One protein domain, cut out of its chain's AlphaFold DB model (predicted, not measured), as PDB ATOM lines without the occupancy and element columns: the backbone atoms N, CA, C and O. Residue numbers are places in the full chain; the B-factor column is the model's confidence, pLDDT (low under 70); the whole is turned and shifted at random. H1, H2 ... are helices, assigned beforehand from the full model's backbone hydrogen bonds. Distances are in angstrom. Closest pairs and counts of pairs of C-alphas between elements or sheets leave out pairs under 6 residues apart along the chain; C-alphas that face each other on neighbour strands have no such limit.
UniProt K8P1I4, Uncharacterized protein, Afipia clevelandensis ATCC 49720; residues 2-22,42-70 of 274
ATOM      1  N   THR A   2      18.617  26.744  10.570       82.38
ATOM      2  CA  THR A   2      19.785  26.945   9.694       82.38
ATOM      3  C   THR A   2      20.810  25.808   9.864       82.38
ATOM      4  O   THR A   2      20.743  25.064  10.847       82.38
ATOM      5  N   PRO A   3      21.775  25.642   8.937       81.69
ATOM      6  CA  PRO A   3      22.903  24.727   9.133       81.69
ATOM      7  C   PRO A   3      23.691  25.019  10.420       81.69
ATOM      8  O   PRO A   3      24.073  24.089  11.124       81.69
ATOM      9  N   GLN A   4      23.855  26.299  10.762       78.12
ATOM     10  CA  GLN A   4      24.549  26.767  11.962       78.12
ATOM     11  C   GLN A   4      23.768  26.424  13.241       78.12
ATOM     12  O   GLN A   4      24.343  25.890  14.185       78.12
ATOM     13  N   GLU A   5      22.446  26.642  13.260       81.69
ATOM     14  CA  GLU A   5      21.575  26.197  14.365       81.69
ATOM     15  C   GLU A   5      21.647  24.682  14.588       81.69
ATOM     16  O   GLU A   5      21.552  24.234  15.727       81.69
ATOM     17  N   ARG A   6      21.820  23.884  13.523       85.31
ATOM     18  CA  ARG A   6      22.003  22.432  13.652       85.31
ATOM     19  C   ARG A   6      23.325  22.095  14.338       85.31
ATOM     20  O   ARG A   6      23.291  21.388  15.333       85.31
ATOM     21  N   GLN A   7      24.439  22.674  13.889       86.19
ATOM     22  CA  GLN A   7      25.753  22.457  14.512       86.19
ATOM     23  C   GLN A   7      25.755  22.835  16.004       86.19
ATOM     24  O   GLN A   7      26.226  22.062  16.827       86.19
ATOM     25  N   LEU A   8      25.143  23.969  16.366       85.81
ATOM     26  CA  LEU A   8      25.016  24.396  17.765       85.81
ATOM     27  C   LEU A   8      24.154  23.444  18.619       85.81
ATOM     28  O   LEU A   8      24.418  23.277  19.809       85.81
ATOM     29  N   VAL A   9      23.129  22.815  18.032       87.38
ATOM     30  CA  VAL A   9      22.338  21.766  18.700       87.38
ATOM     31  C   VAL A   9      23.151  20.480  18.851       87.38
ATOM     32  O   VAL A   9      23.139  19.894  19.934       87.38
ATOM     33  N   ASP A  10      23.872  20.065  17.811       89.69
ATOM     34  CA  ASP A  10      24.709  18.864  17.831       89.69
ATOM     35  C   ASP A  10      25.805  18.990  18.915       89.69
ATOM     36  O   ASP A  10      25.895  18.131  19.792       89.69
ATOM     37  N   ASP A  11      26.535  20.115  18.955       87.81
ATOM     38  CA  ASP A  11      27.534  20.444  19.991       87.81
ATOM     39  C   ASP A  11      26.942  20.428  21.417       87.81
ATOM     40  O   ASP A  11      27.579  19.966  22.372       87.81
ATOM     41  N   LEU A  12      25.707  20.921  21.588       87.56
ATOM     42  CA  LEU A  12      25.012  20.918  22.877       87.56
ATOM     43  C   LEU A  12      24.692  19.489  23.341       87.56
ATOM     44  O   LEU A  12      24.919  19.165  24.509       87.56
ATOM     45  N   PHE A  13      24.199  18.622  22.453       89.62
ATOM     46  CA  PHE A  13      23.951  17.217  22.789       89.62
ATOM     47  C   PHE A  13      25.252  16.445  23.049       89.62
ATOM     48  O   PHE A  13      25.306  15.637  23.980       89.62
ATOM     49  N   ASP A  14      26.324  16.763  22.324       91.06
ATOM     50  CA  ASP A  14      27.653  16.177  22.526       91.06
ATOM     51  C   ASP A  14      28.296  16.600  23.863       91.06
ATOM     52  O   ASP A  14      29.068  15.851  24.468       91.06
ATOM     53  N   ARG A  15      27.934  17.783  24.383       84.50
ATOM     54  CA  ARG A  15      28.261  18.232  25.748       84.50
ATOM     55  C   ARG A  15      27.374  17.568  26.804       84.50
ATOM     56  O   ARG A  15      27.882  17.190  27.859       84.50
ATOM     57  N   LEU A  16      26.075  17.407  26.537       86.50
ATOM     58  CA  LEU A  16      25.122  16.775  27.460       86.50
ATOM     59  C   LEU A  16      25.425  15.285  27.683       86.50
ATOM     60  O   LEU A  16      25.404  14.843  28.830       86.50
ATOM     61  N   SER A  17      25.788  14.528  26.644       86.75
ATOM     62  CA  SER A  17      26.115  13.091  26.746       86.75
ATOM     63  C   SER A  17      27.288  12.798  27.699       86.75
ATOM     64  O   SER A  17      27.313  11.779  28.393       86.75
ATOM     65  N   ARG A  18      28.238  13.733  27.812       86.88
ATOM     66  CA  ARG A  18      29.375  13.663  28.750       86.88
ATOM     67  C   ARG A  18      28.944  13.867  30.207       86.88
ATOM     68  O   ARG A  18      29.600  13.354  31.108       86.88
ATOM     69  N   VAL A  19      27.844  14.590  30.434       82.94
ATOM     70  CA  VAL A  19      27.275  14.897  31.762       82.94
ATOM     71  C   VAL A  19      26.155  13.920  32.150       82.94
ATOM     72  O   VAL A  19      25.917  13.712  33.334       82.94
ATOM     73  N   GLU A  20      25.513  13.256  31.182       80.75
ATOM     74  CA  GLU A  20      24.428  12.271  31.357       80.75
ATOM     75  C   GLU A  20      24.721  11.209  32.432       80.75
ATOM     76  O   GLU A  20      23.813  10.825  33.174       80.75
ATOM     77  N   ASN A  21      25.984  10.777  32.519       78.88
ATOM     78  CA  ASN A  21      26.494   9.757  33.441       78.88
ATOM     79  C   ASN A  21      26.696  10.254  34.890       78.88
ATOM     80  O   ASN A  21      27.120   9.480  35.750       78.88
ATOM     81  N   ALA A  22      26.435  11.532  35.181       79.56
ATOM     82  CA  ALA A  22      26.491  12.062  36.539       79.56
ATOM     83  C   ALA A  22      25.348  11.492  37.414       79.56
ATOM     84  O   ALA A  22      24.230  11.318  36.919       79.56
ATOM     85  N   ALA A  42       8.294  21.973  26.599       86.81
ATOM     86  CA  ALA A  42       9.319  22.733  27.321       86.81
ATOM     87  C   ALA A  42      10.750  22.372  26.902       86.81
ATOM     88  O   ALA A  42      11.609  23.246  26.920       86.81
ATOM     89  N   VAL A  43      11.010  21.130  26.474       88.75
ATOM     90  CA  VAL A  43      12.347  20.688  26.032       88.75
ATOM     91  C   VAL A  43      12.879  21.560  24.888       88.75
ATOM     92  O   VAL A  43      14.036  21.966  24.920       88.75
ATOM     93  N   TYR A  44      12.026  21.926  23.925       85.38
ATOM     94  CA  TYR A  44      12.410  22.805  22.815       85.38
ATOM     95  C   TYR A  44      12.779  24.215  23.304       85.38
ATOM     96  O   TYR A  44      13.814  24.756  22.922       85.38
ATOM     97  N   ALA A  45      11.974  24.789  24.205       85.38
ATOM     98  CA  ALA A  45      12.240  26.105  24.788       85.38
ATOM     99  C   ALA A  45      13.489  26.110  25.692       85.38
ATOM    100  O   ALA A  45      14.227  27.093  25.717       85.38
ATOM    101  N   LEU A  46      13.759  25.010  26.404       88.88
ATOM    102  CA  LEU A  46      14.976  24.829  27.199       88.88
ATOM    103  C   LEU A  46      16.218  24.763  26.303       88.88
ATOM    104  O   LEU A  46      17.170  25.492  26.558       88.88
ATOM    105  N   VAL A  47      16.193  23.991  25.210       89.25
ATOM    106  CA  VAL A  47      17.284  23.995  24.215       89.25
ATOM    107  C   VAL A  47      17.480  25.401  23.641       89.25
ATOM    108  O   VAL A  47      18.584  25.933  23.698       89.25
ATOM    109  N   GLN A  48      16.413  26.054  23.168       84.88
ATOM    110  CA  GLN A  48      16.501  27.395  22.582       84.88
ATOM    111  C   GLN A  48      17.068  28.439  23.563       84.88
ATOM    112  O   GLN A  48      17.899  29.260  23.176       84.88
ATOM    113  N   THR A  49      16.662  28.406  24.836       86.19
ATOM    114  CA  THR A  49      17.180  29.335  25.855       86.19
ATOM    115  C   THR A  49      18.607  29.014  26.290       86.19
ATOM    116  O   THR A  49      19.354  29.949  26.573       86.19
ATOM    117  N   VAL A  50      19.017  27.741  26.317       90.25
ATOM    118  CA  VAL A  50      20.408  27.341  26.598       90.25
ATOM    119  C   VAL A  50      21.347  27.764  25.468       90.25
ATOM    120  O   VAL A  50      22.416  28.293  25.756       90.25
ATOM    121  N   LEU A  51      20.944  27.631  24.200       87.19
ATOM    122  CA  LEU A  51      21.753  28.086  23.059       87.19
ATOM    123  C   LEU A  51      22.008  29.600  23.089       87.19
ATOM    124  O   LEU A  51      23.140  30.037  22.895       87.19
ATOM    125  N   VAL A  52      20.983  30.402  23.399       88.31
ATOM    126  CA  VAL A  52      21.131  31.862  23.555       88.31
ATOM    127  C   VAL A  52      22.036  32.218  24.743       88.31
ATOM    128  O   VAL A  52      22.793  33.182  24.664       88.31
ATOM    129  N   GLN A  53      22.002  31.440  25.831       86.62
ATOM    130  CA  GLN A  53      22.890  31.635  26.984       86.62
ATOM    131  C   GLN A  53      24.347  31.262  26.679       86.62
ATOM    132  O   GLN A  53      25.244  31.997  27.078       86.62
ATOM    133  N   ASP A  54      24.596  30.162  25.968       83.88
ATOM    134  CA  ASP A  54      25.950  29.727  25.599       83.88
ATOM    135  C   ASP A  54      26.614  30.721  24.628       83.88
ATOM    136  O   ASP A  54      27.773  31.091  24.811       83.88
ATOM    137  N   GLU A  55      25.850  31.261  23.671       84.50
ATOM    138  CA  GLU A  55      26.295  32.358  22.806       84.50
ATOM    139  C   GLU A  55      26.577  33.640  23.612       84.50
ATOM    140  O   GLU A  55      27.656  34.222  23.499       84.50
ATOM    141  N   ALA A  56      25.670  34.055  24.504       83.62
ATOM    142  CA  ALA A  56      25.889  35.223  25.364       83.62
ATOM    143  C   ALA A  56      27.125  35.077  26.279       83.62
ATOM    144  O   ALA A  56      27.824  36.062  26.523       83.62
ATOM    145  N   LEU A  57      27.426  33.861  26.751       86.12
ATOM    146  CA  LEU A  57      28.636  33.558  27.518       86.12
ATOM    147  C   LEU A  57      29.905  33.688  26.662       86.12
ATOM    148  O   LEU A  57      30.859  34.314  27.120       86.12
ATOM    149  N   LYS A  58      29.905  33.195  25.416       86.56
ATOM    150  CA  LYS A  58      31.026  33.368  24.468       86.56
ATOM    151  C   LYS A  58      31.325  34.846  24.191       86.56
ATOM    152  O   LYS A  58      32.482  35.256  24.257       86.56
ATOM    153  N   HIS A  59      30.296  35.667  23.943       80.12
ATOM    154  CA  HIS A  59      30.472  37.118  23.748       80.12
ATOM    155  C   HIS A  59      30.969  37.823  25.016       80.12
ATOM    156  O   HIS A  59      31.808  38.721  24.931       80.12
ATOM    157  N   ALA A  60      30.502  37.407  26.198       80.50
ATOM    158  CA  ALA A  60      30.993  37.937  27.468       80.50
ATOM    159  C   ALA A  60      32.466  37.571  27.722       80.50
ATOM    160  O   ALA A  60      33.242  38.436  28.128       80.50
ATOM    161  N   GLU A  61      32.874  36.329  27.444       83.94
ATOM    162  CA  GLU A  61      34.266  35.886  27.581       83.94
ATOM    163  C   GLU A  61      35.191  36.624  26.605       83.94
ATOM    164  O   GLU A  61      36.204  37.180  27.028       83.94
ATOM    165  N   ALA A  62      34.812  36.731  25.326       88.50
ATOM    166  CA  ALA A  62      35.573  37.490  24.333       88.50
ATOM    167  C   ALA A  62      35.765  38.960  24.755       88.50
ATOM    168  O   ALA A  62      36.860  39.512  24.623       88.50
ATOM    169  N   ARG A  63      34.731  39.583  25.343       78.06
ATOM    170  CA  ARG A  63      34.811  40.953  25.866       78.06
ATOM    171  C   ARG A  63      35.693  41.071  27.114       78.06
ATOM    172  O   ARG A  63      36.327  42.107  27.298       78.06
ATOM    173  N   ILE A  64      35.762  40.040  27.957       82.81
ATOM    174  CA  ILE A  64      36.711  39.985  29.081       82.81
ATOM    175  C   ILE A  64      38.143  39.877  28.547       82.81
ATOM    176  O   ILE A  64      38.978  40.687  28.937       82.81
ATOM    177  N   GLN A  65      38.414  38.977  27.598       86.00
ATOM    178  CA  GLN A  65      39.743  38.814  26.993       86.00
ATOM    179  C   GLN A  65      40.229  40.103  26.291       86.00
ATOM    180  O   GLN A  65      41.391  40.483  26.428       86.00
ATOM    181  N   GLU A  66      39.339  40.829  25.601       82.25
ATOM    182  CA  GLU A  66      39.620  42.153  25.013       82.25
ATOM    183  C   GLU A  66      40.032  43.188  26.075       82.25
ATOM    184  O   GLU A  66      41.003  43.931  25.894       82.25
ATOM    185  N   LEU A  67      39.313  43.233  27.201       77.25
ATOM    186  CA  LEU A  67      39.596  44.144  28.310       77.25
ATOM    187  C   LEU A  67      40.876  43.756  29.066       77.25
ATOM    188  O   LEU A  67      41.641  44.644  29.434       77.25
ATOM    189  N   GLU A  68      41.149  42.465  29.258       77.75
ATOM    190  CA  GLU A  68      42.373  41.972  29.902       77.75
ATOM    191  C   GLU A  68      43.614  42.205  29.027       77.75
ATOM    192  O   GLU A  68      44.646  42.659  29.527       77.75
ATOM    193  N   GLY A  69      43.505  42.002  27.710       71.75
ATOM    194  CA  GLY A  69      44.545  42.377  26.747       71.75
ATOM    195  C   GLY A  69      44.808  43.887  26.737       71.75
ATOM    196  O   GLY A  69      45.962  44.317  26.755       71.75
ATOM    197  N   SER A  70      43.744  44.694  26.812       59.19
ATOM    198  CA  SER A  70      43.817  46.161  26.932       59.19
ATOM    199  C   SER A  70      44.328  46.650  28.298       59.19
ATOM    200  O   SER A  70      44.685  47.819  28.434       59.19
TER     201      SER A  70
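This is residues 2 to 22 and 42 to 70 of the 274 residues of an uncharacterized protein of Afipia clevelandensis ATCC 49720 (UniProt K8P1I4). Two helices cross as a lopsided X at nearly a right angle, H1 over the part of H2 nearer its first residue. Residues 56 to 70 of H2 stick out as a long arm, and residues 14 to 22 stick out as a shorter one. The printed part has 50 residues with two named helices, H1 then H2, and no named strand; it is all helix and loose, with a radius of gyration of the C-alphas of 13.7 A and spans of 40 by 30 by 20 A.

Find C-alpha 3 at (22.903, 24.727, 9.133); from there H1, residues 3 to 19, runs 25.1 A. Beyond the cut, H2, residues 42 to 70, runs 41.7 A to C-alpha 70 at (43.817, 46.161, 26.932).

Look at residues 8 to 12 of H1, which alone touch H2, at its residues 47 to 51 alone; the closest C-alphas, of Leu 8 and Leu 51, are 7.2 A apart. The helices are about perpendicular, at 87 degrees. Every O i to N i+4 pair is within hydrogen-bond range in H2, and 11 of 13 in H1.

The C-alphas of Ala 42 and Ser 70 are the two farthest apart, 41.7 A. Residues 23 to 41 are not printed; C-alphas 22 and 42 stand 22.2 A apart across this cut. Only residue 70 has pLDDT under 70.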